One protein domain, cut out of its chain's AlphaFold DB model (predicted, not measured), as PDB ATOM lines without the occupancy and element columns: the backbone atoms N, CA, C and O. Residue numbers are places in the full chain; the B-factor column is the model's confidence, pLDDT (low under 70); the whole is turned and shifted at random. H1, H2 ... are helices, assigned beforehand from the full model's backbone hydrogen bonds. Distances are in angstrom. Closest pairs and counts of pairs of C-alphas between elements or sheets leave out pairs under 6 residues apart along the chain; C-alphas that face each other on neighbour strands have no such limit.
ATOM      1  N   ILE A 216     -31.028 118.389   1.963       69.88
ATOM      2  CA  ILE A 216     -30.169 119.048   0.976       69.88
ATOM      3  C   ILE A 216     -29.012 118.096   0.706       69.88
ATOM      4  O   ILE A 216     -28.263 117.784   1.627       69.88
ATOM      5  N   GLU A 217     -28.850 117.644  -0.534       69.19
ATOM      6  CA  GLU A 217     -27.697 116.839  -0.943       69.19
ATOM      7  C   GLU A 217     -26.959 117.488  -2.122       69.19
ATOM      8  O   GLU A 217     -27.616 117.858  -3.103       69.19
ATOM      9  N   PRO A 218     -25.612 117.577  -2.076       70.50
ATOM     10  CA  PRO A 218     -24.712 117.133  -0.996       70.50
ATOM     11  C   PRO A 218     -24.550 118.160   0.146       70.50
ATOM     12  O   PRO A 218     -24.514 119.365  -0.088       70.50
ATOM     13  N   ILE A 219     -24.374 117.686   1.386       71.62
ATOM     14  CA  ILE A 219     -23.987 118.533   2.529       71.62
ATOM     15  C   ILE A 219     -22.452 118.605   2.582       71.62
ATOM     16  O   ILE A 219     -21.816 117.558   2.725       71.62
ATOM     17  N   PRO A 220     -21.825 119.794   2.494       72.44
ATOM     18  CA  PRO A 220     -20.386 119.927   2.683       72.44
ATOM     19  C   PRO A 220     -19.996 119.477   4.097       72.44
ATOM     20  O   PRO A 220     -20.420 120.078   5.084       72.44
ATOM     21  N   SER A 221     -19.170 118.437   4.205       78.75
ATOM     22  CA  SER A 221     -18.647 117.931   5.483       78.75
ATOM     23  C   SER A 221     -17.417 118.729   5.935       78.75
ATOM     24  O   SER A 221     -16.349 118.167   6.177       78.75
ATOM     25  N   ILE A 222     -17.557 120.054   6.004       84.12
ATOM     26  CA  ILE A 222     -16.514 120.974   6.474       84.12
ATOM     27  C   ILE A 222     -16.864 121.376   7.916       84.12
ATOM     28  O   ILE A 222     -17.992 121.829   8.150       84.12
ATOM     29  N   PRO A 223     -15.958 121.198   8.900       86.94
ATOM     30  CA  PRO A 223     -16.221 121.586  10.285       86.94
ATOM     31  C   PRO A 223     -16.420 123.102  10.413       86.94
ATOM     32  O   PRO A 223     -15.995 123.876   9.557       86.94
ATOM     33  N   ARG A 224     -17.090 123.544  11.486       90.06
ATOM     34  CA  ARG A 224     -17.255 124.982  11.733       90.06
ATOM     35  C   ARG A 224     -15.948 125.629  12.152       90.06
ATOM     36  O   ARG A 224     -15.271 125.095  13.029       90.06
ATOM     37  N   GLN A 225     -15.656 126.803  11.595       92.88
ATOM     38  CA  GLN A 225     -14.572 127.636  12.096       92.88
ATOM     39  C   GLN A 225     -14.942 128.133  13.491       92.88
ATOM     40  O   GLN A 225     -16.005 128.728  13.702       92.88
ATOM     41  N   LYS A 226     -14.086 127.855  14.474       93.69
ATOM     42  CA  LYS A 226     -14.308 128.325  15.841       93.69
ATOM     43  C   LYS A 226     -14.170 129.846  15.851       93.69
ATOM     44  O   LYS A 226     -13.168 130.354  15.359       93.69
ATOM     45  N   MET A 227     -15.163 130.550  16.394       95.19
ATOM     46  CA  MET A 227     -15.082 131.998  16.589       95.19
ATOM     47  C   MET A 227     -13.866 132.299  17.475       95.19
ATOM     48  O   MET A 227     -13.781 131.736  18.571       95.19
ATOM     49  N   PRO A 228     -12.908 133.119  17.019       94.94
ATOM     50  CA  PRO A 228     -11.887 133.658  17.894       94.94
ATOM     51  C   PRO A 228     -12.568 134.459  18.998       94.94
ATOM     52  O   PRO A 228     -13.396 135.330  18.733       94.94
ATOM     53  N   GLU A 229     -12.250 134.132  20.241       94.69
ATOM     54  CA  GLU A 229     -12.806 134.825  21.390       94.69
ATOM     55  C   GLU A 229     -11.687 135.400  22.243       94.69
ATOM     56  O   GLU A 229     -10.602 134.820  22.330       94.69
ATOM     57  N   LEU A 230     -11.980 136.507  22.919       92.62
ATOM     58  CA  LEU A 230     -11.072 137.123  23.875       92.62
ATOM     59  C   LEU A 230     -10.685 136.111  24.977       92.62
ATOM     60  O   LEU A 230     -11.556 135.356  25.417       92.62
ATOM     61  N   PRO A 231      -9.432 136.046  25.453       92.19
ATOM     62  CA  PRO A 231      -9.061 135.186  26.579       92.19
ATOM     63  C   PRO A 231      -9.879 135.495  27.839       92.19
ATOM     64  O   PRO A 231     -10.295 136.632  28.059       92.19
ATOM     65  N   ILE A 232     -10.143 134.487  28.675       88.31
ATOM     66  CA  ILE A 232     -11.010 134.632  29.860       88.31
ATOM     67  C   ILE A 232     -10.437 135.673  30.827       88.31
ATOM     68  O   ILE A 232     -11.184 136.461  31.401       88.31
ATOM     69  N   GLU A 233      -9.117 135.696  30.970       90.75
ATOM     70  CA  GLU A 233      -8.381 136.617  31.828       90.75
ATOM     71  C   GLU A 233      -8.673 138.075  31.449       90.75
ATOM     72  O   GLU A 233      -8.882 138.917  32.319       90.75
ATOM     73  N   GLU A 234      -8.779 138.361  30.151       84.12
ATOM     74  CA  GLU A 234      -9.091 139.690  29.623       84.12
ATOM     75  C   GLU A 234     -10.592 140.016  29.707       84.12
ATOM     76  O   GLU A 234     -10.950 141.158  29.997       84.12
ATOM     77  N   ARG A 235     -11.479 139.016  29.564       86.12
ATOM     78  CA  ARG A 235     -12.934 139.194  29.768       86.12
ATOM     79  C   ARG A 235     -13.267 139.637  31.191       86.12
ATOM     80  O   ARG A 235     -14.179 140.430  31.395       86.12
ATOM     81  N   VAL A 236     -12.551 139.106  32.185       84.06
ATOM     82  CA  VAL A 236     -12.771 139.443  33.602       84.06
ATOM     83  C   VAL A 236     -12.327 140.875  33.908       84.06
ATOM     84  O   VAL A 236     -12.931 141.536  34.752       84.06
ATOM     85  N   LEU A 237     -11.291 141.361  33.222       85.50
ATOM     86  CA  LEU A 237     -10.748 142.704  33.422       85.50
ATOM     87  C   LEU A 237     -11.597 143.797  32.762       85.50
ATOM     88  O   LEU A 237     -11.573 144.934  33.232       85.50
ATOM     89  N   ASN A 238     -12.348 143.473  31.705       84.75
ATOM     90  CA  ASN A 238     -13.219 144.421  31.016       84.75
ATOM     91  C   ASN A 238     -14.596 143.805  30.685       84.75
ATOM     92  O   ASN A 238     -14.742 143.161  29.644       84.75
ATOM     93  N   PRO A 239     -15.618 144.042  31.530       79.69
ATOM     94  CA  PRO A 239     -16.976 143.529  31.330       79.69
ATOM     95  C   PRO A 239     -17.670 144.030  30.055       79.69
ATOM     96  O   PRO A 239     -18.583 143.365  29.571       79.69
ATOM     97  N   ASP A 240     -17.241 145.177  29.521       87.44
ATOM     98  CA  ASP A 240     -17.823 145.803  28.329       87.44
ATOM     99  C   ASP A 240     -17.103 145.387  27.031       87.44
ATOM    100  O   ASP A 240     -17.484 145.818  25.941       87.44
ATOM    101  N   ALA A 241     -16.043 144.572  27.121       85.06
ATOM    102  CA  ALA A 241     -15.280 144.136  25.956       85.06
ATOM    103  C   ALA A 241     -16.076 143.172  25.067       85.06
ATOM    104  O   ALA A 241     -16.745 142.247  25.536       85.06
ATOM    105  N   GLU A 242     -15.939 143.340  23.751       87.44
ATOM    106  CA  GLU A 242     -16.500 142.406  22.783       87.44
ATOM    107  C   GLU A 242     -15.786 141.049  22.884       87.44
ATOM    108  O   GLU A 242     -14.574 140.938  22.696       87.44
ATOM    109  N   ILE A 243     -16.542 139.999  23.214       91.31
ATOM    110  CA  ILE A 243     -15.981 138.661  23.436       91.31
ATOM    111  C   ILE A 243     -15.642 137.978  22.110       91.31
ATOM    112  O   ILE A 243     -14.636 137.280  22.034       91.31
ATOM    113  N   ALA A 244     -16.476 138.148  21.082       92.56
ATOM    114  CA  ALA A 244     -16.280 137.539  19.770       92.56
ATOM    115  C   ALA A 244     -15.442 138.471  18.888       92.56
ATOM    116  O   ALA A 244     -15.921 139.508  18.454       92.56
ATOM    117  N   LEU A 245     -14.201 138.087  18.594       92.62
ATOM    118  CA  LEU A 245     -13.240 138.945  17.890       92.62
ATOM    119  C   LEU A 245     -13.409 138.930  16.360       92.62
ATOM    120  O   LEU A 245     -12.704 139.640  15.647       92.62
ATOM    121  N   GLY A 246     -14.339 138.120  15.850       93.44
ATOM    122  CA  GLY A 246     -14.555 137.932  14.419       93.44
ATOM    123  C   GLY A 246     -13.541 136.984  13.773       93.44
ATOM    124  O   GLY A 246     -12.570 136.549  14.387       93.44
ATOM    125  N   TYR A 247     -13.802 136.623  12.518       95.19
ATOM    126  CA  TYR A 247     -12.938 135.735  11.737       95.19
ATOM    127  C   TYR A 247     -11.827 136.501  11.017       95.19
ATOM    128  O   TYR A 247     -12.043 137.626  10.560       95.19
ATOM    129  N   SER A 248     -10.671 135.853  10.826       94.88
ATOM    130  CA  SER A 248      -9.701 136.301   9.818       94.88
ATOM    131  C   SER A 248     -10.293 136.194   8.409       94.88
ATOM    132  O   SER A 248     -11.302 135.516   8.190       94.88
ATOM    133  N   GLU A 249      -9.660 136.830   7.424       94.75
ATOM    134  CA  GLU A 249     -10.107 136.737   6.031       94.75
ATOM    135  C   GLU A 249     -10.120 135.280   5.534       94.75
ATOM    136  O   GLU A 249     -11.061 134.850   4.864       94.75
ATOM    137  N   GLU A 250      -9.105 134.496   5.894       93.69
ATOM    138  CA  GLU A 250      -8.999 133.077   5.557       93.69
ATOM    139  C   GLU A 250     -10.110 132.264   6.224       93.69
ATOM    140  O   GLU A 250     -10.827 131.527   5.546       93.69
ATOM    141  N   GLN A 251     -10.320 132.457   7.531       93.69
ATOM    142  CA  GLN A 251     -11.380 131.776   8.277       93.69
ATOM    143  C   GLN A 251     -12.768 132.126   7.733       93.69
ATOM    144  O   GLN A 251     -13.620 131.250   7.596       93.69
ATOM    145  N   ALA A 252     -12.996 133.389   7.371       92.56
ATOM    146  CA  ALA A 252     -14.249 133.831   6.776       92.56
ATOM    147  C   ALA A 252     -14.489 133.169   5.409       92.56
ATOM    148  O   ALA A 252     -15.610 132.738   5.126       92.56
ATOM    149  N   LYS A 253     -13.447 133.037   4.574       92.00
ATOM    150  CA  LYS A 253     -13.524 132.318   3.290       92.00
ATOM    151  C   LYS A 253     -13.836 130.834   3.492       92.00
ATOM    152  O   LYS A 253     -14.710 130.310   2.804       92.00
ATOM    153  N   GLU A 254     -13.172 130.171   4.435       90.56
ATOM    154  CA  GLU A 254     -13.422 128.760   4.759       90.56
ATOM    155  C   GLU A 254     -14.839 128.541   5.312       90.56
ATOM    156  O   GLU A 254     -15.552 127.639   4.871       90.56
ATOM    157  N   GLU A 255     -15.296 129.404   6.222       91.00
ATOM    158  CA  GLU A 255     -16.650 129.348   6.780       91.00
ATOM    159  C   GLU A 255     -17.714 129.576   5.689       91.00
ATOM    160  O   GLU A 255     -18.730 128.875   5.643       91.00
ATOM    161  N   ALA A 256     -17.460 130.494   4.747       88.94
ATOM    162  CA  ALA A 256     -18.343 130.755   3.613       88.94
ATOM    163  C   ALA A 256     -18.447 129.562   2.645       88.94
ATOM    164  O   ALA A 256     -19.513 129.336   2.062       88.94
ATOM    165  N   GLN A 257     -17.393 128.751   2.501       86.38
ATOM    166  CA  GLN A 257     -17.428 127.531   1.684       86.38
ATOM    167  C   GLN A 257     -18.364 126.450   2.251       86.38
ATOM    168  O   GLN A 257     -18.817 125.585   1.501       86.38
ATOM    169  N   ARG A 258     -18.747 126.532   3.536       86.50
ATOM    170  CA  ARG A 258     -19.778 125.666   4.139       86.50
ATOM    171  C   ARG A 258     -21.214 126.093   3.789       86.50
ATOM    172  O   ARG A 258     -22.173 125.472   4.250       86.50
ATOM    173  N   CYS A 259     -21.406 127.163   3.012       79.62
ATOM    174  CA  CYS A 259     -22.736 127.641   2.642       79.62
ATOM    175  C   CYS A 259     -23.554 126.542   1.939       79.62
ATOM    176  O   CYS A 259     -23.214 126.089   0.849       79.62
ATOM    177  N   LEU A 260     -24.699 126.181   2.526       77.69
ATOM    178  CA  LEU A 260     -25.637 125.191   1.974       77.69
ATOM    179  C   LEU A 260     -26.441 125.709   0.773       77.69
ATOM    180  O   LEU A 260     -27.326 125.017   0.282       77.69
ATOM    181  N   ARG A 261     -26.193 126.950   0.335       75.06
ATOM    182  CA  ARG A 261     -26.928 127.625  -0.748       75.06
ATOM    183  C   ARG A 261     -28.453 127.602  -0.554       75.06
ATOM    184  O   ARG A 261     -29.195 127.713  -1.525       75.06
ATOM    185  N   CYS A 262     -28.930 127.519   0.692       69.31
ATOM    186  CA  CYS A 262     -30.352 127.383   1.022       69.31
ATOM    187  C   CYS A 262     -31.208 128.512   0.427       69.31
ATOM    188  O   CYS A 262     -32.298 128.252  -0.064       69.31
ATOM    189  N   GLY A 263     -30.693 129.746   0.368       67.62
ATOM    190  CA  GLY A 263     -31.377 130.860  -0.295       67.62
ATOM    191  C   GLY A 263     -31.532 130.674  -1.811       67.62
ATOM    192  O   GLY A 263     -32.586 130.981  -2.357       67.62
ATOM    193  N   LEU A 264     -30.527 130.122  -2.499       67.56
ATOM    194  CA  LEU A 264     -30.639 129.813  -3.931       67.56
ATOM    195  C   LEU A 264     -31.636 128.676  -4.158       67.56
ATOM    196  O   LEU A 264     -32.491 128.783  -5.025       67.56
ATOM    197  N   ILE A 265     -31.585 127.631  -3.332       65.94
ATOM    198  CA  ILE A 265     -32.487 126.476  -3.432       65.94
ATOM    199  C   ILE A 265     -33.947 126.886  -3.167       65.94
ATOM    200  O   ILE A 265     -34.835 126.500  -3.923       65.94
ATOM    201  N   CYS A 266     -34.198 127.696  -2.133       61.62
ATOM    202  CA  CYS A 266     -35.551 128.086  -1.734       61.62
ATOM    203  C   CYS A 266     -36.163 129.188  -2.615       61.62
ATOM    204  O   CYS A 266     -37.364 129.150  -2.865       61.62
ATOM    205  N   TYR A 267     -35.375 130.163  -3.088       63.69
ATOM    206  CA  TYR A 267     -35.911 131.329  -3.810       63.69
ATOM    207  C   TYR A 267     -35.663 131.309  -5.318       63.69
ATOM    208  O   TYR A 267     -36.364 131.989  -6.065       63.69
ATOM    209  N   ARG A 268     -34.668 130.556  -5.789       58.00
ATOM    210  CA  ARG A 268     -34.199 130.617  -7.174       58.00
ATOM    211  C   ARG A 268     -33.983 129.200  -7.687       58.00
ATOM    212  O   ARG A 268     -32.840 128.799  -7.837       58.00
ATOM    213  N   ARG A 269     -35.073 128.449  -7.924       54.47
ATOM    214  CA  ARG A 269     -35.038 127.092  -8.513       54.47
ATOM    215  C   ARG A 269     -34.089 127.107  -9.721       54.47
ATOM    216  O   ARG A 269     -34.478 127.652 -10.753       54.47
ATOM    217  N   PRO A 270     -32.845 126.609  -9.607       52.38
ATOM    218  CA  PRO A 270     -31.898 126.717 -10.700       52.38
ATOM    219  C   PRO A 270     -32.384 125.796 -11.813       52.38
ATOM    220  O   PRO A 270     -32.692 124.631 -11.552       52.38
ATOM    221  N   GLU A 271     -32.470 126.302 -13.039       51.00
ATOM    222  CA  GLU A 271     -32.677 125.441 -14.198       51.00
ATOM    223  C   GLU A 271     -31.524 124.431 -14.259       51.00
ATOM    224  O   GLU A 271     -30.357 124.770 -14.043       51.00
ATOM    225  N   ALA A 272     -31.878 123.160 -14.440       46.97
ATOM    226  CA  ALA A 272     -30.981 122.022 -14.314       46.97
ATOM    227  C   ALA A 272     -29.780 122.140 -15.272       46.97
ATOM    228  O   ALA A 272     -29.883 121.811 -16.448       46.97
TER     229      ALA A 272
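AT A GLANCE: This is residues 216 to 272 of the 281 residues of a protein of Deltaproteobacteria bacterium (UniProt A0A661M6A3). With little regular structure, this is a long, thin loop of chain: residues 216 to 231 run from the H3 end out to H1 at the far end, and the chain folds back through residues 238 to 248 to H2 and on to H3. Residues 266 to 272 stick out. The printed part has 57 residues, with three named helices in the order H1, H2, H3 and no named strand; the class is all helix, with 21 residues in named elements. It is extended, a rod of 56 by 21 by 19 A, with a radius of gyration of the C-alphas of 17.1 A.

HOW THE PARTS SIT: H2, residues 249 to 257, touches no helix. It is apart from H1, residues 232 to 237, and from H3, residues 262 to 267. H1 and H3 are apart too. Every O i to N i+4 pair is within hydrogen-bond range in H2 and H3; in H1 it is 1 of 2.

IN THESE COORDINATES: H2 measures 12.5 A from C-alpha 249 at (-10.107, 136.737, 6.031) to C-alpha 257. H1 measures 8.8 A, beginning at C-alpha 232, (-11.010, 134.632, 29.860). H3 measures 8.4 A, ending at C-alpha 267, (-35.911, 131.329, -3.810).

THE WHOLE: The C-alphas farthest apart, of Leu 237 and Ala 272, are 55.8 A apart. The printed part has no cut. H1 to H2 is a long link, H2 to H3 a tight one. Mean pLDDT of the printed part is 81.6; residues 216 to 217 and 262 to 272 are under 70.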